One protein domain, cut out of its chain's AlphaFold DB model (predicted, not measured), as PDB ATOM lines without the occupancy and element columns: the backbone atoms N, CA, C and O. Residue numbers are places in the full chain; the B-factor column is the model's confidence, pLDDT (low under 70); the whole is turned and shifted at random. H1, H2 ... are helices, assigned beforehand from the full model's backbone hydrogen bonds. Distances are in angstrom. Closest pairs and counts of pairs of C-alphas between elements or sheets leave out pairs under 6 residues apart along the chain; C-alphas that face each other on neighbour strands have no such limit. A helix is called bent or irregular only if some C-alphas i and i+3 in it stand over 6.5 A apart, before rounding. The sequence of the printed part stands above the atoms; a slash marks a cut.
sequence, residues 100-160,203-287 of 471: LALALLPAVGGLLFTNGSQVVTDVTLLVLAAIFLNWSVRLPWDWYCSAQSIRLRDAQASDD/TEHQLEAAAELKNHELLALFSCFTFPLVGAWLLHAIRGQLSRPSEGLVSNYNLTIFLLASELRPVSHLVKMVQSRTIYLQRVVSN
ATOM      1  N   LEU A 100     284.466 288.513 230.333       60.28
ATOM      2  CA  LEU A 100     285.180 287.251 230.539       60.28
ATOM      3  C   LEU A 100     286.263 287.394 231.625       60.28
ATOM      4  O   LEU A 100     286.342 286.575 232.540       60.28
ATOM      5  N   ALA A 101     287.044 288.476 231.588       61.94
ATOM      6  CA  ALA A 101     288.026 288.812 232.615       61.94
ATOM      7  C   ALA A 101     287.360 289.071 233.975       61.94
ATOM      8  O   ALA A 101     287.833 288.558 234.986       61.94
ATOM      9  N   LEU A 102     286.238 289.801 234.004       65.31
ATOM     10  CA  LEU A 102     285.479 290.081 235.228       65.31
ATOM     11  C   LEU A 102     284.861 288.795 235.813       65.31
ATOM     12  O   LEU A 102     284.881 288.622 237.028       65.31
ATOM     13  N   ALA A 103     284.419 287.852 234.973       63.31
ATOM     14  CA  ALA A 103     283.957 286.529 235.404       63.31
ATOM     15  C   ALA A 103     285.086 285.612 235.925       63.31
ATOM     16  O   ALA A 103     284.850 284.804 236.824       63.31
ATOM     17  N   LEU A 104     286.314 285.735 235.405       62.06
ATOM     18  CA  LEU A 104     287.485 284.992 235.901       62.06
ATOM     19  C   LEU A 104     288.101 285.596 237.173       62.06
ATOM     20  O   LEU A 104     288.733 284.871 237.945       62.06
ATOM     21  N   LEU A 105     287.923 286.898 237.417       63.59
ATOM     22  CA  LEU A 105     288.560 287.627 238.520       63.59
ATOM     23  C   LEU A 105     288.268 287.001 239.908       63.59
ATOM     24  O   LEU A 105     289.228 286.791 240.657       63.59
ATOM     25  N   PRO A 106     287.028 286.579 240.249       63.41
ATOM     26  CA  PRO A 106     286.743 285.831 241.480       63.41
ATOM     27  C   PRO A 106     287.481 284.493 241.613       63.41
ATOM     28  O   PRO A 106     287.917 284.140 242.709       63.41
ATOM     29  N   ALA A 107     287.647 283.754 240.511       58.75
ATOM     30  CA  ALA A 107     288.322 282.456 240.516       58.75
ATOM     31  C   ALA A 107     289.836 282.607 240.730       58.75
ATOM     32  O   ALA A 107     290.421 281.890 241.541       58.75
ATOM     33  N   VAL A 108     290.460 283.590 240.070       60.41
ATOM     34  CA  VAL A 108     291.883 283.918 240.260       60.41
ATOM     35  C   VAL A 108     292.133 284.480 241.666       60.41
ATOM     36  O   VAL A 108     293.075 284.063 242.336       60.41
ATOM     37  N   GLY A 109     291.256 285.361 242.162       56.31
ATOM     38  CA  GLY A 109     291.338 285.907 243.522       56.31
ATOM     39  C   GLY A 109     291.199 284.847 244.623       56.31
ATOM     40  O   GLY A 109     291.891 284.916 245.639       56.31
ATOM     41  N   GLY A 110     290.369 283.824 244.398       58.91
ATOM     42  CA  GLY A 110     290.237 282.667 245.290       58.91
ATOM     43  C   GLY A 110     291.469 281.763 245.367       58.91
ATOM     44  O   GLY A 110     291.624 281.041 246.347       58.91
ATOM     45  N   LEU A 111     292.349 281.811 244.363       64.75
ATOM     46  CA  LEU A 111     293.555 280.981 244.284       64.75
ATOM     47  C   LEU A 111     294.753 281.573 245.045       64.75
ATOM     48  O   LEU A 111     295.703 280.853 245.340       64.75
ATOM     49  N   LEU A 112     294.711 282.873 245.362       66.12
ATOM     50  CA  LEU A 112     295.814 283.603 246.001       66.12
ATOM     51  C   LEU A 112     295.662 283.750 247.525       66.12
ATOM     52  O   LEU A 112     296.664 283.917 248.215       66.12
ATOM     53  N   PHE A 113     294.438 283.673 248.061       56.84
ATOM     54  CA  PHE A 113     294.168 283.798 249.498       56.84
ATOM     55  C   PHE A 113     293.024 282.888 249.952       56.84
ATOM     56  O   PHE A 113     291.966 282.829 249.323       56.84
ATOM     57  N   THR A 114     293.181 282.245 251.111       56.06
ATOM     58  CA  THR A 114     292.092 281.507 251.762       56.06
ATOM     59  C   THR A 114     290.966 282.469 252.161       56.06
ATOM     60  O   THR A 114     291.188 283.463 252.851       56.06
ATOM     61  N   ASN A 115     289.740 282.175 251.713       62.50
ATOM     62  CA  ASN A 115     288.560 283.064 251.751       62.50
ATOM     63  C   ASN A 115     288.629 284.309 250.833       62.50
ATOM     64  O   ASN A 115     287.707 285.123 250.842       62.50
ATOM     65  N   GLY A 116     289.670 284.455 250.002       63.50
ATOM     66  CA  GLY A 116     289.826 285.595 249.091       63.50
ATOM     67  C   GLY A 116     288.717 285.700 248.040       63.50
ATOM     68  O   GLY A 116     288.289 286.803 247.710       63.50
ATOM     69  N   SER A 117     288.186 284.565 247.570       70.75
ATOM     70  CA  SER A 117     287.120 284.515 246.559       70.75
ATOM     71  C   SER A 117     285.866 285.289 246.963       70.75
ATOM     72  O   SER A 117     285.347 286.028 246.138       70.75
ATOM     73  N   GLN A 118     285.410 285.174 248.216       72.06
ATOM     74  CA  GLN A 118     284.200 285.856 248.706       72.06
ATOM     75  C   GLN A 118     284.372 287.380 248.751       72.06
ATOM     76  O   GLN A 118     283.490 288.131 248.340       72.06
ATOM     77  N   VAL A 119     285.545 287.852 249.186       73.88
ATOM     78  CA  VAL A 119     285.867 289.287 249.174       73.88
ATOM     79  C   VAL A 119     285.959 289.799 247.733       73.88
ATOM     80  O   VAL A 119     285.500 290.899 247.437       73.88
ATOM     81  N   VAL A 120     286.503 288.997 246.814       78.00
ATOM     82  CA  VAL A 120     286.624 289.372 245.399       78.00
ATOM     83  C   VAL A 120     285.280 289.299 244.659       78.00
ATOM     84  O   VAL A 120     285.044 290.160 243.813       78.00
ATOM     85  N   THR A 121     284.358 288.382 244.986       78.69
ATOM     86  CA  THR A 121     282.971 288.444 244.477       78.69
ATOM     87  C   THR A 121     282.258 289.693 244.977       78.69
ATOM     88  O   THR A 121     281.680 290.417 244.172       78.69
ATOM     89  N   ASP A 122     282.363 290.006 246.270       78.88
ATOM     90  CA  ASP A 122     281.713 291.184 246.851       78.88
ATOM     91  C   ASP A 122     282.257 292.490 246.229       78.88
ATOM     92  O   ASP A 122     281.487 293.380 245.865       78.88
ATOM     93  N   VAL A 123     283.575 292.589 246.009       78.19
ATOM     94  CA  VAL A 123     284.211 293.742 245.343       78.19
ATOM     95  C   VAL A 123     283.875 293.816 243.849       78.19
ATOM     96  O   VAL A 123     283.574 294.903 243.358       78.19
ATOM     97  N   THR A 124     283.892 292.703 243.106       79.00
ATOM     98  CA  THR A 124     283.553 292.720 241.666       79.00
ATOM     99  C   THR A 124     282.080 293.040 241.425       79.00
ATOM    100  O   THR A 124     281.782 293.807 240.511       79.00
ATOM    101  N   LEU A 125     281.170 292.562 242.282       77.94
ATOM    102  CA  LEU A 125     279.762 292.964 242.270       77.94
ATOM    103  C   LEU A 125     279.589 294.457 242.570       77.94
ATOM    104  O   LEU A 125     278.832 295.118 241.865       77.94
ATOM    105  N   LEU A 126     280.312 295.019 243.546       77.94
ATOM    106  CA  LEU A 126     280.265 296.459 243.832       77.94
ATOM    107  C   LEU A 126     280.827 297.315 242.683       77.94
ATOM    108  O   LEU A 126     280.249 298.354 242.366       77.94
ATOM    109  N   VAL A 127     281.906 296.882 242.020       80.12
ATOM    110  CA  VAL A 127     282.460 297.574 240.839       80.12
ATOM    111  C   VAL A 127     281.489 297.515 239.658       80.12
ATOM    112  O   VAL A 127     281.212 298.545 239.045       80.12
ATOM    113  N   LEU A 128     280.917 296.343 239.365       80.56
ATOM    114  CA  LEU A 128     279.928 296.180 238.296       80.56
ATOM    115  C   LEU A 128     278.656 296.996 238.576       80.56
ATOM    116  O   LEU A 128     278.144 297.669 237.681       80.56
ATOM    117  N   ALA A 129     278.191 297.004 239.829       77.81
ATOM    118  CA  ALA A 129     277.077 297.830 240.274       77.81
ATOM    119  C   ALA A 129     277.374 299.326 240.097       77.81
ATOM    120  O   ALA A 129     276.525 300.043 239.579       77.81
ATOM    121  N   ALA A 130     278.574 299.801 240.448       78.75
ATOM    122  CA  ALA A 130     278.968 301.199 240.258       78.75
ATOM    123  C   ALA A 130     279.026 301.608 238.773       78.75
ATOM    124  O   ALA A 130     278.598 302.711 238.424       78.75
ATOM    125  N   ILE A 131     279.493 300.719 237.886       81.19
ATOM    126  CA  ILE A 131     279.479 300.931 236.429       81.19
ATOM    127  C   ILE A 131     278.034 301.035 235.919       81.19
ATOM    128  O   ILE A 131     277.688 302.017 235.260       81.19
ATOM    129  N   PHE A 132     277.169 300.083 236.289       82.06
ATOM    130  CA  PHE A 132     275.748 300.094 235.926       82.06
ATOM    131  C   PHE A 132     275.014 301.335 236.461       82.06
ATOM    132  O   PHE A 132     274.179 301.919 235.772       82.06
ATOM    133  N   LEU A 133     275.346 301.777 237.675       82.06
ATOM    134  CA  LEU A 133     274.768 302.963 238.304       82.06
ATOM    135  C   LEU A 133     275.184 304.248 237.570       82.06
ATOM    136  O   LEU A 133     274.356 305.123 237.328       82.06
ATOM    137  N   ASN A 134     276.444 304.328 237.133       81.81
ATOM    138  CA  ASN A 134     276.936 305.404 236.276       81.81
ATOM    139  C   ASN A 134     276.245 305.403 234.896       81.81
ATOM    140  O   ASN A 134     275.845 306.467 234.424       81.81
ATOM    141  N   TRP A 135     276.037 304.236 234.271       82.38
ATOM    142  CA  TRP A 135     275.251 304.123 233.030       82.38
ATOM    143  C   TRP A 135     273.796 304.560 233.226       82.38
ATOM    144  O   TRP A 135     273.269 305.299 232.398       82.38
ATOM    145  N   SER A 136     273.181 304.180 234.349       82.25
ATOM    146  CA  SER A 136     271.793 304.520 234.699       82.25
ATOM    147  C   SER A 136     271.550 306.027 234.841       82.25
ATOM    148  O   SER A 136     270.423 306.480 234.667       82.25
ATOM    149  N   VAL A 137     272.590 306.817 235.128       81.75
ATOM    150  CA  VAL A 137     272.508 308.287 235.174       81.75
ATOM    151  C   VAL A 137     272.946 308.933 233.850       81.75
ATOM    152  O   VAL A 137     272.380 309.954 233.466       81.75
ATOM    153  N   ARG A 138     273.930 308.364 233.133       80.81
ATOM    154  CA  ARG A 138     274.429 308.924 231.858       80.81
ATOM    155  C   ARG A 138     273.502 308.655 230.674       80.81
ATOM    156  O   ARG A 138     273.033 309.613 230.074       80.81
ATOM    157  N   LEU A 139     273.176 307.389 230.381       82.56
ATOM    158  CA  LEU A 139     272.385 306.989 229.203       82.56
ATOM    159  C   LEU A 139     271.120 307.845 228.972       82.56
ATOM    160  O   LEU A 139     270.981 308.394 227.876       82.56
ATOM    161  N   PRO A 140     270.212 308.013 229.957       85.62
ATOM    162  CA  PRO A 140     268.999 308.799 229.740       85.62
ATOM    163  C   PRO A 140     269.271 310.309 229.633       85.62
ATOM    164  O   PRO A 140     268.571 311.008 228.903       85.62
ATOM    165  N   TRP A 141     270.305 310.819 230.311       83.25
ATOM    166  CA  TRP A 141     270.720 312.221 230.220       83.25
ATOM    167  C   TRP A 141     271.330 312.547 228.849       83.25
ATOM    168  O   TRP A 141     271.004 313.568 228.248       83.25
ATOM    169  N   ASP A 142     272.178 311.662 228.324       82.38
ATOM    170  CA  ASP A 142     272.783 311.789 226.997       82.38
ATOM    171  C   ASP A 142     271.739 311.709 225.877       82.38
ATOM    172  O   ASP A 142     271.803 312.487 224.922       82.38
ATOM    173  N   TRP A 143     270.745 310.824 226.016       84.75
ATOM    174  CA  TRP A 143     269.596 310.760 225.108       84.75
ATOM    175  C   TRP A 143     268.728 312.024 225.191       84.75
ATOM    176  O   TRP A 143     268.322 312.568 224.164       84.75
ATOM    177  N   TYR A 144     268.494 312.551 226.396       85.25
ATOM    178  CA  TYR A 144     267.756 313.800 226.567       85.25
ATOM    179  C   TYR A 144     268.460 314.986 225.889       85.25
ATOM    180  O   TYR A 144     267.849 315.711 225.099       85.25
ATOM    181  N   CYS A 145     269.764 315.156 226.127       80.75
ATOM    182  CA  CYS A 145     270.539 316.225 225.500       80.75
ATOM    183  C   CYS A 145     270.618 316.086 223.968       80.75
ATOM    184  O   CYS A 145     270.662 317.111 223.285       80.75
ATOM    185  N   SER A 146     270.599 314.866 223.411       81.75
ATOM    186  CA  SER A 146     270.582 314.669 221.953       81.75
ATOM    187  C   SER A 146     269.229 314.997 221.309       81.75
ATOM    188  O   SER A 146     269.210 315.493 220.185       81.75
ATOM    189  N   ALA A 147     268.110 314.821 222.020       81.25
ATOM    190  CA  ALA A 147     266.801 315.309 221.574       81.25
ATOM    191  C   ALA A 147     266.690 316.847 221.671       81.25
ATOM    192  O   ALA A 147     266.107 317.496 220.800       81.25
ATOM    193  N   GLN A 148     267.274 317.448 222.715       76.50
ATOM    194  CA  GLN A 148     267.199 318.892 222.956       76.50
ATOM    195  C   GLN A 148     268.092 319.722 222.012       76.50
ATOM    196  O   GLN A 148     267.719 320.842 221.662       76.50
ATOM    197  N   SER A 149     269.244 319.200 221.573       71.69
ATOM    198  CA  SER A 149     270.177 319.933 220.697       71.69
ATOM    199  C   SER A 149     269.591 320.253 219.317       71.69
ATOM    200  O   SER A 149     269.849 321.329 218.780       71.69
ATOM    201  N   ILE A 150     268.739 319.369 218.785       70.62
ATOM    202  CA  ILE A 150     268.000 319.573 217.529       70.62
ATOM    203  C   ILE A 150     267.160 320.853 217.624       70.62
ATOM    204  O   ILE A 150     267.322 321.761 216.814       70.62
ATOM    205  N   ARG A 151     266.368 320.994 218.698       67.31
ATOM    206  CA  ARG A 151     265.524 322.177 218.942       67.31
ATOM    207  C   ARG A 151     266.311 323.488 219.032       67.31
ATOM    208  O   ARG A 151     265.749 324.535 218.723       67.31
ATOM    209  N   LEU A 152     267.561 323.451 219.502       64.38
ATOM    210  CA  LEU A 152     268.409 324.643 219.592       64.38
ATOM    211  C   LEU A 152     268.947 325.039 218.210       64.38
ATOM    212  O   LEU A 152     268.887 326.209 217.842       64.38
ATOM    213  N   ARG A 153     269.389 324.054 217.417       63.88
ATOM    214  CA  ARG A 153     269.859 324.269 216.042       63.88
ATOM    215  C   ARG A 153     268.738 324.751 215.117       63.88
ATOM    216  O   ARG A 153     268.969 325.643 214.310       63.88
ATOM    217  N   ASP A 154     267.536 324.200 215.261       61.62
ATOM    218  CA  ASP A 154     266.368 324.601 214.468       61.62
ATOM    219  C   ASP A 154     265.898 326.024 214.821       61.62
ATOM    220  O   ASP A 154     265.442 326.753 213.943       61.62
ATOM    221  N   ALA A 155     266.049 326.447 216.084       59.97
ATOM    222  CA  ALA A 155     265.792 327.827 216.493       59.97
ATOM    223  C   ALA A 155     266.816 328.796 215.877       59.97
ATOM    224  O   ALA A 155     266.421 329.772 215.244       59.97
ATOM    225  N   GLN A 156     268.113 328.489 215.981       56.59
ATOM    226  CA  GLN A 156     269.183 329.311 215.404       56.59
ATOM    227  C   GLN A 156     269.044 329.441 213.874       56.59
ATOM    228  O   GLN A 156     269.071 330.545 213.343       56.59
ATOM    229  N   ALA A 157     268.754 328.338 213.175       56.12
ATOM    230  CA  ALA A 157     268.500 328.338 211.731       56.12
ATOM    231  C   ALA A 157     267.196 329.057 211.309       56.12
ATOM    232  O   ALA A 157     266.965 329.243 210.114       56.12
ATOM    233  N   SER A 158     266.330 329.435 212.259       53.22
ATOM    234  CA  SER A 158     265.128 330.239 211.990       53.22
ATOM    235  C   SER A 158     265.347 331.747 212.156       53.22
ATOM    236  O   SER A 158     264.636 332.525 211.515       53.22
ATOM    237  N   ASP A 159     266.352 332.153 212.941       47.56
ATOM    238  CA  ASP A 159     266.722 333.558 213.171       47.56
ATOM    239  C   ASP A 159     267.432 334.159 211.944       47.56
ATOM    240  O   ASP A 159     267.077 335.247 211.489       47.56
ATOM    241  N   ASP A 160     268.319 333.382 211.303       47.94
ATOM    242  CA  ASP A 160     269.009 333.730 210.043       47.94
ATOM    243  C   ASP A 160     268.059 334.098 208.876       47.94
ATOM    244  O   ASP A 160     268.495 334.609 207.840       47.94
ATOM    245  N   THR A 203     256.473 323.085 205.904       68.75
ATOM    246  CA  THR A 203     256.192 323.612 207.247       68.75
ATOM    247  C   THR A 203     255.205 322.727 208.012       68.75
ATOM    248  O   THR A 203     255.380 322.538 209.213       68.75
ATOM    249  N   GLU A 204     254.223 322.123 207.337       73.19
ATOM    250  CA  GLU A 204     253.297 321.159 207.948       73.19
ATOM    251  C   GLU A 204     254.031 319.881 208.393       73.19
ATOM    252  O   GLU A 204     253.966 319.521 209.570       73.19
ATOM    253  N   HIS A 205     254.841 319.269 207.520       73.38
ATOM    254  CA  HIS A 205     255.664 318.107 207.892       73.38
ATOM    255  C   HIS A 205     256.714 318.420 208.978       73.38
ATOM    256  O   HIS A 205     256.993 317.581 209.835       73.38
ATOM    257  N   GLN A 206     257.283 319.633 208.993       75.94
ATOM    258  CA  GLN A 206     258.181 320.085 210.065       75.94
ATOM    259  C   GLN A 206     257.456 320.224 211.412       75.94
ATOM    260  O   GLN A 206     258.029 319.895 212.451       75.94
ATOM    261  N   LEU A 207     256.203 320.687 211.414       77.56
ATOM    262  CA  LEU A 207     255.401 320.843 212.629       77.56
ATOM    263  C   LEU A 207     255.004 319.488 213.234       77.56
ATOM    264  O   LEU A 207     255.035 319.341 214.458       77.56
ATOM    265  N   GLU A 208     254.689 318.498 212.396       82.06
ATOM    266  CA  GLU A 208     254.419 317.118 212.818       82.06
ATOM    267  C   GLU A 208     255.671 316.463 213.433       82.06
ATOM    268  O   GLU A 208     255.634 316.018 214.584       82.06
ATOM    269  N   ALA A 209     256.818 316.529 212.747       82.56
ATOM    270  CA  ALA A 209     258.093 316.026 213.267       82.56
ATOM    271  C   ALA A 209     258.515 316.712 214.587       82.56
ATOM    272  O   ALA A 209     259.021 316.063 215.505       82.56
ATOM    273  N   ALA A 210     258.254 318.016 214.736       79.31
ATOM    274  CA  ALA A 210     258.521 318.760 215.970       79.31
ATOM    275  C   ALA A 210     257.568 318.410 217.136       79.31
ATOM    276  O   ALA A 210     257.872 318.724 218.295       79.31
ATOM    277  N   ALA A 211     256.419 317.784 216.859       81.25
ATOM    278  CA  ALA A 211     255.535 317.216 217.875       81.25
ATOM    279  C   ALA A 211     256.009 315.817 218.302       81.25
ATOM    280  O   ALA A 211     256.101 315.548 219.501       81.25
ATOM    281  N   GLU A 212     256.398 314.963 217.351       85.44
ATOM    282  CA  GLU A 212     256.966 313.637 217.633       85.44
ATOM    283  C   GLU A 212     258.279 313.732 218.433       85.44
ATOM    284  O   GLU A 212     258.430 313.075 219.466       85.44
ATOM    285  N   LEU A 213     259.179 314.652 218.060       82.38
ATOM    286  CA  LEU A 213     260.426 314.908 218.791       82.38
ATOM    287  C   LEU A 213     260.186 315.272 220.270       82.38
ATOM    288  O   LEU A 213     260.978 314.889 221.129       82.38
ATOM    289  N   LYS A 214     259.077 315.949 220.601       82.62
ATOM    290  CA  LYS A 214     258.722 316.264 221.998       82.62
ATOM    291  C   LYS A 214     258.239 315.053 222.788       82.62
ATOM    292  O   LYS A 214     258.459 315.005 223.997       82.62
ATOM    293  N   ASN A 215     257.633 314.063 222.135       84.62
ATOM    294  CA  ASN A 215     257.298 312.799 222.789       84.62
ATOM    295  C   ASN A 215     258.582 312.032 223.145       84.62
ATOM    296  O   ASN A 215     258.687 311.505 224.252       84.62
ATOM    297  N   HIS A 216     259.592 312.053 222.269       87.75
ATOM    298  CA  HIS A 216     260.918 311.506 222.571       87.75
ATOM    299  C   HIS A 216     261.666 312.310 223.647       87.75
ATOM    300  O   HIS A 216     262.260 311.708 224.538       87.75
ATOM    301  N   GLU A 217     261.581 313.644 223.635       87.69
ATOM    302  CA  GLU A 217     262.136 314.512 224.684       87.69
ATOM    303  C   GLU A 217     261.548 314.174 226.073       87.69
ATOM    304  O   GLU A 217     262.287 314.002 227.045       87.69
ATOM    305  N   LEU A 218     260.222 314.017 226.165       84.56
ATOM    306  CA  LEU A 218     259.536 313.634 227.404       84.56
ATOM    307  C   LEU A 218     259.833 312.188 227.826       84.56
ATOM    308  O   LEU A 218     260.002 311.927 229.018       84.56
ATOM    309  N   LEU A 219     259.938 311.253 226.876       89.06
ATOM    310  CA  LEU A 219     260.301 309.861 227.156       89.06
ATOM    311  C   LEU A 219     261.746 309.744 227.667       89.06
ATOM    312  O   LEU A 219     261.996 308.992 228.608       89.06
ATOM    313  N   ALA A 220     262.675 310.533 227.117       88.12
ATOM    314  CA  ALA A 220     264.047 310.612 227.604       88.12
ATOM    315  C   ALA A 220     264.103 311.186 229.034       88.12
ATOM    316  O   ALA A 220     264.730 310.575 229.903       88.12
ATOM    317  N   LEU A 221     263.364 312.267 229.336       86.19
ATOM    318  CA  LEU A 221     263.229 312.764 230.718       86.19
ATOM    319  C   LEU A 221     262.670 311.701 231.665       86.19
ATOM    320  O   LEU A 221     263.235 311.490 232.734       86.19
ATOM    321  N   PHE A 222     261.596 311.011 231.274       88.62
ATOM    322  CA  PHE A 222     260.998 309.951 232.086       88.62
ATOM    323  C   PHE A 222     261.982 308.798 232.330       88.62
ATOM    324  O   PHE A 222     262.117 308.328 233.461       88.62
ATOM    325  N   SER A 223     262.751 308.406 231.308       87.19
ATOM    326  CA  SER A 223     263.818 307.408 231.448       87.19
ATOM    327  C   SER A 223     264.915 307.842 232.430       87.19
ATOM    328  O   SER A 223     265.503 307.004 233.110       87.19
ATOM    329  N   CYS A 224     265.130 309.153 232.591       86.62
ATOM    330  CA  CYS A 224     266.087 309.712 233.544       86.62
ATOM    331  C   CYS A 224     265.617 309.664 235.009       86.62
ATOM    332  O   CYS A 224     266.436 309.867 235.902       86.62
ATOM    333  N   PHE A 225     264.340 309.354 235.263       89.50
ATOM    334  CA  PHE A 225     263.836 308.974 236.589       89.50
ATOM    335  C   PHE A 225     263.816 307.448 236.769       89.50
ATOM    336  O   PHE A 225     264.206 306.940 237.820       89.50
ATOM    337  N   THR A 226     263.397 306.687 235.751       89.44
ATOM    338  CA  THR A 226     263.238 305.230 235.896       89.44
ATOM    339  C   THR A 226     264.562 304.468 235.947       89.44
ATOM    340  O   THR A 226     264.669 303.526 236.730       89.44
ATOM    341  N   PHE A 227     265.590 304.864 235.185       88.50
ATOM    342  CA  PHE A 227     266.887 304.175 235.221       88.50
ATOM    343  C   PHE A 227     267.594 304.289 236.584       88.50
ATOM    344  O   PHE A 227     267.982 303.246 237.116       88.50
ATOM    345  N   PRO A 228     267.734 305.476 237.214       88.38
ATOM    346  CA  PRO A 228     268.330 305.563 238.547       88.38
ATOM    347  C   PRO A 228     267.529 304.823 239.625       88.38
ATOM    348  O   PRO A 228     268.133 304.219 240.510       88.38
ATOM    349  N   LEU A 229     266.194 304.778 239.514       88.50
ATOM    350  CA  LEU A 229     265.336 303.978 240.393       88.50
ATOM    351  C   LEU A 229     265.595 302.465 240.234       88.50
ATOM    352  O   LEU A 229     265.709 301.754 241.233       88.50
ATOM    353  N   VAL A 230     265.758 301.975 238.999       87.88
ATOM    354  CA  VAL A 230     266.153 300.580 238.717       87.88
ATOM    355  C   VAL A 230     267.574 300.290 239.215       87.88
ATOM    356  O   VAL A 230     267.805 299.233 239.800       87.88
ATOM    357  N   GLY A 231     268.514 301.228 239.066       84.81
ATOM    358  CA  GLY A 231     269.867 301.122 239.623       84.81
ATOM    359  C   GLY A 231     269.880 301.062 241.153       84.81
ATOM    360  O   GLY A 231     270.563 300.219 241.734       84.81
ATOM    361  N   ALA A 232     269.070 301.886 241.820       85.88
ATOM    362  CA  ALA A 232     268.896 301.856 243.269       85.88
ATOM    363  C   ALA A 232     268.252 300.537 243.742       85.88
ATOM    364  O   ALA A 232     268.714 299.939 244.715       85.88
ATOM    365  N   TRP A 233     267.240 300.033 243.026       86.94
ATOM    366  CA  TRP A 233     266.635 298.722 243.291       86.94
ATOM    367  C   TRP A 233     267.634 297.569 243.095       86.94
ATOM    368  O   TRP A 233     267.700 296.667 243.930       86.94
ATOM    369  N   LEU A 234     268.482 297.632 242.061       84.00
ATOM    370  CA  LEU A 234     269.559 296.663 241.840       84.00
ATOM    371  C   LEU A 234     270.589 296.689 242.982       84.00
ATOM    372  O   LEU A 234     270.963 295.630 243.478       84.00
ATOM    373  N   LEU A 235     271.001 297.871 243.459       81.44
ATOM    374  CA  LEU A 235     271.866 297.989 244.641       81.44
ATOM    375  C   LEU A 235     271.207 297.400 245.900       81.44
ATOM    376  O   LEU A 235     271.888 296.759 246.701       81.44
ATOM    377  N   HIS A 236     269.891 297.566 246.064       83.00
ATOM    378  CA  HIS A 236     269.142 296.945 247.161       83.00
ATOM    379  C   HIS A 236     269.124 295.410 247.055       83.00
ATOM    380  O   HIS A 236     269.290 294.725 248.064       83.00
ATOM    381  N   ALA A 237     268.986 294.861 245.844       80.38
ATOM    382  CA  ALA A 237     269.045 293.422 245.599       80.38
ATOM    383  C   ALA A 237     270.457 292.844 245.828       80.38
ATOM    384  O   ALA A 237     270.600 291.831 246.510       80.38
ATOM    385  N   ILE A 238     271.505 293.516 245.331       76.50
ATOM    386  CA  ILE A 238     272.912 293.116 245.529       76.50
ATOM    387  C   ILE A 238     273.294 293.172 247.015       76.50
ATOM    388  O   ILE A 238     273.979 292.273 247.499       76.50
ATOM    389  N   ARG A 239     272.782 294.148 247.783       74.62
ATOM    390  CA  ARG A 239     272.957 294.200 249.248       74.62
ATOM    391  C   ARG A 239     272.479 292.920 249.951       74.62
ATOM    392  O   ARG A 239     273.045 292.565 250.980       74.62
ATOM    393  N   GLY A 240     271.483 292.223 249.402       69.38
ATOM    394  CA  GLY A 240     271.000 290.933 249.910       69.38
ATOM    395  C   GLY A 240     271.858 289.715 249.537       69.38
ATOM    396  O   GLY A 240     271.562 288.622 250.009       69.38
ATOM    397  N   GLN A 241     272.888 289.879 248.697       68.81
ATOM    398  CA  GLN A 241     273.754 288.794 248.204       68.81
ATOM    399  C   GLN A 241     275.209 288.882 248.697       68.81
ATOM    400  O   GLN A 241     275.941 287.901 248.581       68.81
ATOM    401  N   LEU A 242     275.633 290.026 249.248       66.06
ATOM    402  CA  LEU A 242     276.987 290.220 249.785       66.06
ATOM    403  C   LEU A 242     277.256 289.281 250.971       66.06
ATOM    404  O   LEU A 242     276.421 289.128 251.864       66.06
ATOM    405  N   SER A 243     278.451 288.689 251.008       53.03
ATOM    406  CA  SER A 243     278.781 287.546 251.878       53.03
ATOM    407  C   SER A 243     278.747 287.815 253.392       53.03
ATOM    408  O   SER A 243     278.769 286.873 254.190       53.03
ATOM    409  N   ARG A 244     278.684 289.086 253.813       56.62
ATOM    410  CA  ARG A 244     278.602 289.498 255.221       56.62
ATOM    411  C   ARG A 244     277.346 290.335 255.502       56.62
ATOM    412  O   ARG A 244     277.276 291.474 255.034       56.62
ATOM    413  N   PRO A 245     276.410 289.857 256.348       54.12
ATOM    414  CA  PRO A 245     275.292 290.659 256.840       54.12
ATOM    415  C   PRO A 245     275.792 291.661 257.893       54.12
ATOM    416  O   PRO A 245     275.637 291.470 259.095       54.12
ATOM    417  N   SER A 246     276.450 292.724 257.432       43.59
ATOM    418  CA  SER A 246     277.025 293.783 258.268       43.59
ATOM    419  C   SER A 246     276.767 295.156 257.652       43.59
ATOM    420  O   SER A 246     277.000 295.371 256.464       43.59
ATOM    421  N   GLU A 247     276.294 296.096 258.463       51.38
ATOM    422  CA  GLU A 247     275.579 297.309 258.030       51.38
ATOM    423  C   GLU A 247     276.476 298.435 257.465       51.38
ATOM    424  O   GLU A 247     276.017 299.558 257.274       51.38
ATOM    425  N   GLY A 248     277.758 298.150 257.203       55.53
ATOM    426  CA  GLY A 248     278.812 299.163 257.069       55.53
ATOM    427  C   GLY A 248     279.038 299.793 255.687       55.53
ATOM    428  O   GLY A 248     279.378 300.970 255.634       55.53
ATOM    429  N   LEU A 249     278.896 299.056 254.572       61.00
ATOM    430  CA  LEU A 249     279.314 299.569 253.247       61.00
ATOM    431  C   LEU A 249     278.211 300.332 252.493       61.00
ATOM    432  O   LEU A 249     278.449 301.428 251.988       61.00
ATOM    433  N   VAL A 250     277.005 299.763 252.399       65.12
ATOM    434  CA  VAL A 250     275.877 300.361 251.661       65.12
ATOM    435  C   VAL A 250     274.643 300.375 252.557       65.12
ATOM    436  O   VAL A 250     273.905 299.395 252.660       65.12
ATOM    437  N   SER A 251     274.434 301.500 253.238       75.12
ATOM    438  CA  SER A 251     273.246 301.731 254.058       75.12
ATOM    439  C   SER A 251     272.036 302.106 253.188       75.12
ATOM    440  O   SER A 251     272.184 302.620 252.076       75.12
ATOM    441  N   ASN A 252     270.819 301.919 253.716       80.31
ATOM    442  CA  ASN A 252     269.608 302.450 253.070       80.31
ATOM    443  C   ASN A 252     269.683 303.980 252.902       80.31
ATOM    444  O   ASN A 252     269.198 304.505 251.908       80.31
ATOM    445  N   TYR A 253     270.343 304.679 253.834       80.94
ATOM    446  CA  TYR A 253     270.554 306.124 253.772       80.94
ATOM    447  C   TYR A 253     271.420 306.532 252.568       80.94
ATOM    448  O   TYR A 253     271.025 307.408 251.800       80.94
ATOM    449  N   ASN A 254     272.540 305.837 252.330       80.94
ATOM    450  CA  ASN A 254     273.411 306.078 251.173       80.94
ATOM    451  C   ASN A 254     272.652 305.857 249.852       80.94
ATOM    452  O   ASN A 254     272.803 306.638 248.915       80.94
ATOM    453  N   LEU A 255     271.799 304.828 249.798       82.94
ATOM    454  CA  LEU A 255     270.932 304.536 248.654       82.94
ATOM    455  C   LEU A 255     269.890 305.649 248.434       82.94
ATOM    456  O   LEU A 255     269.720 306.098 247.302       82.94
ATOM    457  N   THR A 256     269.250 306.160 249.493       84.25
ATOM    458  CA  THR A 256     268.316 307.296 249.376       84.25
ATOM    459  C   THR A 256     269.001 308.609 248.990       84.25
ATOM    460  O   THR A 256     268.431 309.363 248.207       84.25
ATOM    461  N   ILE A 257     270.230 308.872 249.459       85.19
ATOM    462  CA  ILE A 257     271.023 310.026 249.001       85.19
ATOM    463  C   ILE A 257     271.355 309.879 247.517       85.19
ATOM    464  O   ILE A 257     271.205 310.844 246.773       85.19
ATOM    465  N   PHE A 258     271.792 308.691 247.082       85.44
ATOM    466  CA  PHE A 258     272.082 308.444 245.672       85.44
ATOM    467  C   PHE A 258     270.848 308.706 244.798       85.44
ATOM    468  O   PHE A 258     270.954 309.452 243.824       85.44
ATOM    469  N   LEU A 259     269.685 308.155 245.173       86.81
ATOM    470  CA  LEU A 259     268.432 308.368 244.451       86.81
ATOM    471  C   LEU A 259     268.128 309.872 244.343       86.81
ATOM    472  O   LEU A 259     268.059 310.404 243.236       86.81
ATOM    473  N   LEU A 260     268.087 310.577 245.480       86.88
ATOM    474  CA  LEU A 260     267.821 312.017 245.544       86.88
ATOM    475  C   LEU A 260     268.807 312.839 244.691       86.88
ATOM    476  O   LEU A 260     268.400 313.754 243.979       86.88
ATOM    477  N   ALA A 261     270.101 312.509 244.733       83.88
ATOM    478  CA  ALA A 261     271.137 313.193 243.961       83.88
ATOM    479  C   ALA A 261     271.021 312.925 242.449       83.88
ATOM    480  O   ALA A 261     271.279 313.825 241.647       83.88
ATOM    481  N   SER A 262     270.611 311.714 242.060       85.31
ATOM    482  CA  SER A 262     270.374 311.354 240.660       85.31
ATOM    483  C   SER A 262     269.113 312.011 240.084       85.31
ATOM    484  O   SER A 262     269.147 312.476 238.947       85.31
ATOM    485  N   GLU A 263     268.048 312.157 240.881       89.19
ATOM    486  CA  GLU A 263     266.794 312.823 240.492       89.19
ATOM    487  C   GLU A 263     266.891 314.360 240.505       89.19
ATOM    488  O   GLU A 263     266.220 315.032 239.718       89.19
ATOM    489  N   LEU A 264     267.763 314.946 241.337       84.50
ATOM    490  CA  LEU A 264     267.923 316.403 241.467       84.50
ATOM    491  C   LEU A 264     268.231 317.102 240.129       84.50
ATOM    492  O   LEU A 264     267.743 318.208 239.876       84.50
ATOM    493  N   ARG A 265     269.025 316.467 239.254       81.12
ATOM    494  CA  ARG A 265     269.419 317.042 237.957       81.12
ATOM    495  C   ARG A 265     268.260 317.031 236.935       81.12
ATOM    496  O   ARG A 265     267.975 318.108 236.403       81.12
ATOM    497  N   PRO A 266     267.532 315.914 236.712       84.38
ATOM    498  CA  PRO A 266     266.256 315.907 235.991       84.38
ATOM    499  C   PRO A 266     265.218 316.892 236.536       84.38
ATOM    500  O   PRO A 266     264.647 317.653 235.756       84.38
ATOM    501  N   VAL A 267     265.007 316.950 237.859       84.75
ATOM    502  CA  VAL A 267     264.032 317.873 238.475       84.75
ATOM    503  C   VAL A 267     264.403 319.332 238.202       84.75
ATOM    504  O   VAL A 267     263.542 320.117 237.805       84.75
ATOM    505  N   SER A 268     265.684 319.698 238.326       83.25
ATOM    506  CA  SER A 268     266.158 321.042 237.968       83.25
ATOM    507  C   SER A 268     265.867 321.387 236.501       83.25
ATOM    508  O   SER A 268     265.442 322.506 236.204       83.25
ATOM    509  N   HIS A 269     266.028 320.432 235.577       83.25
ATOM    510  CA  HIS A 269     265.729 320.669 234.165       83.25
ATOM    511  C   HIS A 269     264.222 320.742 233.870       83.25
ATOM    512  O   HIS A 269     263.786 321.617 233.121       83.25
ATOM    513  N   LEU A 270     263.408 319.905 234.517       85.44
ATOM    514  CA  LEU A 270     261.947 319.969 234.433       85.44
ATOM    515  C   LEU A 270     261.420 321.333 234.910       85.44
ATOM    516  O   LEU A 270     260.579 321.936 234.246       85.44
ATOM    517  N   VAL A 271     261.970 321.872 236.004       84.69
ATOM    518  CA  VAL A 271     261.641 323.225 236.486       84.69
ATOM    519  C   VAL A 271     262.021 324.294 235.453       84.69
ATOM    520  O   VAL A 271     261.208 325.181 235.196       84.69
ATOM    521  N   LYS A 272     263.182 324.194 234.787       85.25
ATOM    522  CA  LYS A 272     263.563 325.107 233.686       85.25
ATOM    523  C   LYS A 272     262.630 325.001 232.469       85.25
ATOM    524  O   LYS A 272     262.285 326.023 231.869       85.25
ATOM    525  N   MET A 273     262.167 323.800 232.117       82.69
ATOM    526  CA  MET A 273     261.137 323.616 231.082       82.69
ATOM    527  C   MET A 273     259.810 324.275 231.472       82.69
ATOM    528  O   MET A 273     259.220 324.984 230.659       82.69
ATOM    529  N   VAL A 274     259.356 324.105 232.717       85.81
ATOM    530  CA  VAL A 274     258.132 324.760 233.203       85.81
ATOM    531  C   VAL A 274     258.300 326.282 233.218       85.81
ATOM    532  O   VAL A 274     257.415 326.976 232.729       85.81
ATOM    533  N   GLN A 275     259.436 326.809 233.685       87.38
ATOM    534  CA  GLN A 275     259.734 328.249 233.697       87.38
ATOM    535  C   GLN A 275     259.778 328.857 232.288       87.38
ATOM    536  O   GLN A 275     259.125 329.864 232.031       87.38
ATOM    537  N   SER A 276     260.490 328.240 231.341       84.50
ATOM    538  CA  SER A 276     260.501 328.718 229.950       84.50
ATOM    539  C   SER A 276     259.109 328.645 229.308       84.50
ATOM    540  O   SER A 276     258.715 329.558 228.578       84.50
ATOM    541  N   ARG A 277     258.307 327.621 229.638       87.44
ATOM    542  CA  ARG A 277     256.916 327.514 229.178       87.44
ATOM    543  C   ARG A 277     255.997 328.560 229.816       87.44
ATOM    544  O   ARG A 277     255.163 329.104 229.095       87.44
ATOM    545  N   THR A 278     256.137 328.881 231.104       90.38
ATOM    546  CA  THR A 278     255.344 329.947 231.742       90.38
ATOM    547  C   THR A 278     255.748 331.327 231.240       90.38
ATOM    548  O   THR A 278     254.853 332.114 230.962       90.38
ATOM    549  N   ILE A 279     257.038 331.597 231.010       91.25
ATOM    550  CA  ILE A 279     257.514 332.841 230.376       91.25
ATOM    551  C   ILE A 279     256.966 332.969 228.946       91.25
ATOM    552  O   ILE A 279     256.485 334.034 228.564       91.25
ATOM    553  N   TYR A 280     256.948 331.881 228.165       88.12
ATOM    554  CA  TYR A 280     256.319 331.875 226.840       88.12
ATOM    555  C   TYR A 280     254.811 332.172 226.917       88.12
ATOM    556  O   TYR A 280     254.326 333.037 226.190       88.12
ATOM    557  N   LEU A 281     254.062 331.519 227.820       87.94
ATOM    558  CA  LEU A 281     252.637 331.825 228.018       87.94
ATOM    559  C   LEU A 281     252.425 333.270 228.495       87.94
ATOM    560  O   LEU A 281     251.514 333.934 228.011       87.94
ATOM    561  N   GLN A 282     253.270 333.779 229.394       88.19
ATOM    562  CA  GLN A 282     253.236 335.169 229.852       88.19
ATOM    563  C   GLN A 282     253.453 336.144 228.692       88.19
ATOM    564  O   GLN A 282     252.682 337.091 228.586       88.19
ATOM    565  N   ARG A 283     254.417 335.883 227.795       87.44
ATOM    566  CA  ARG A 283     254.673 336.696 226.592       87.44
ATOM    567  C   ARG A 283     253.504 336.645 225.597       87.44
ATOM    568  O   ARG A 283     253.112 337.671 225.054       87.44
ATOM    569  N   VAL A 284     252.893 335.477 225.387       87.25
ATOM    570  CA  VAL A 284     251.697 335.349 224.529       87.25
ATOM    571  C   VAL A 284     250.492 336.089 225.129       87.25
ATOM    572  O   VAL A 284     249.752 336.749 224.404       87.25
ATOM    573  N   VAL A 285     250.310 336.043 226.454       86.31
ATOM    574  CA  VAL A 285     249.207 336.726 227.154       86.31
ATOM    575  C   VAL A 285     249.460 338.231 227.334       86.31
ATOM    576  O   VAL A 285     248.503 339.001 227.310       86.31
ATOM    577  N   SER A 286     250.712 338.686 227.474       77.88
ATOM    578  CA  SER A 286     251.050 340.120 227.489       77.88
ATOM    579  C   SER A 286     250.844 340.768 226.127       77.88
ATOM    580  O   SER A 286     250.436 341.921 226.060       77.88
ATOM    581  N   ASN A 287     251.078 340.011 225.053       73.38
ATOM    582  CA  ASN A 287     250.930 340.478 223.678       73.38
ATOM    583  C   ASN A 287     249.482 340.357 223.159       73.38
ATOM    584  O   ASN A 287     249.236 340.613 221.983       73.38
TER     585      ASN A 287
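AT A GLANCE: This is residues 100 to 160 and 203 to 287 of the 471 residues of an uncharacterized protein of Lasallia pustulata (UniProt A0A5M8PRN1). Three long helices, H2, H3 and H4, run side by side in a slender up-and-down bundle, with H3 packed on both H2 and H4, and the short helix H1 folded back along the first part of H2. At one end of this rod residues 155 to 160, 203 to 209 and 271 to 287 stick out free. The printed part has 146 residues, with four named helices in the order H1, H2, H3, H4 and no named strand; the class is all helix. It is only just extended, close to loose, with a radius of gyration of the C-alphas of 22.3 A, and it spans 76 by 32 by 21 A.

IN THESE COORDINATES: Find C-alpha 100 at (285.180, 287.251, 230.539), where H1 begins; it runs through residues 100 to 112, 19.1 A long, and is irregular, but only just, with C-alphas 103 and 106 6.7 A apart. From C-alpha 116 at (289.826, 285.595, 249.091) follow H2, residues 116 to 159, over 64.2 A. Past the cut, H3 takes residues 203 to 239 and measures 53.9 A. H4, residues 252 to 286, covers 49.2 A and ends at C-alpha 286 at (251.050, 340.120, 227.489); look near residue 265 for its kink of 29 degrees.

HOW THE PARTS SIT: Look first at the bundle of H2, H3 and H4, which is up and down, each helix running against the one before it. H2 and H3 touch, closest at the C-alphas of Pro 140 and Cys 224, 4.9 A apart, at a shallow tilt of 16 degrees, opposite ways. H3 and H4 form a helical hairpin and touch through residues 221 to 236 and 255 to 266 alone; their closest C-alphas, Phe 225 and Glu 263, are 6.2 A apart, and the tilt is a shallow 19 degrees. H2 and H4 are close but not clearly touching, with the C-alphas of Val 137 and Ser 262 closest at 6.6 A, and run the same way. H1 and H2 form the other helical hairpin, with a shallow tilt of 26 degrees; H1 touches residues 116 to 124 of H2 alone, closest at the C-alphas of Gly 110 and Ser 117, 3.8 A apart. H1 is apart from H3 and H4. Of the O i to N i+4 pairs, 6 of 9 are within hydrogen-bond range in H1, 36 of 40 in H2, 31 of 33 in H3 and 29 of 31 in H4.

THE WHOLE: The two C-alphas farthest apart, those of Thr 114 and Asn 287, are 77.2 A from each other. Residues 161 to 202 are not printed, and C-alphas 160 and 203 are 16.6 A apart across this cut. The link from H1 to H2 is tight; that from H3 to H4, residues 240 to 251, is long. The mean pLDDT of the printed part is 76.6, and you will find values under 70 at residues 100 to 116, 151 to 160, 203 and 240 to 250.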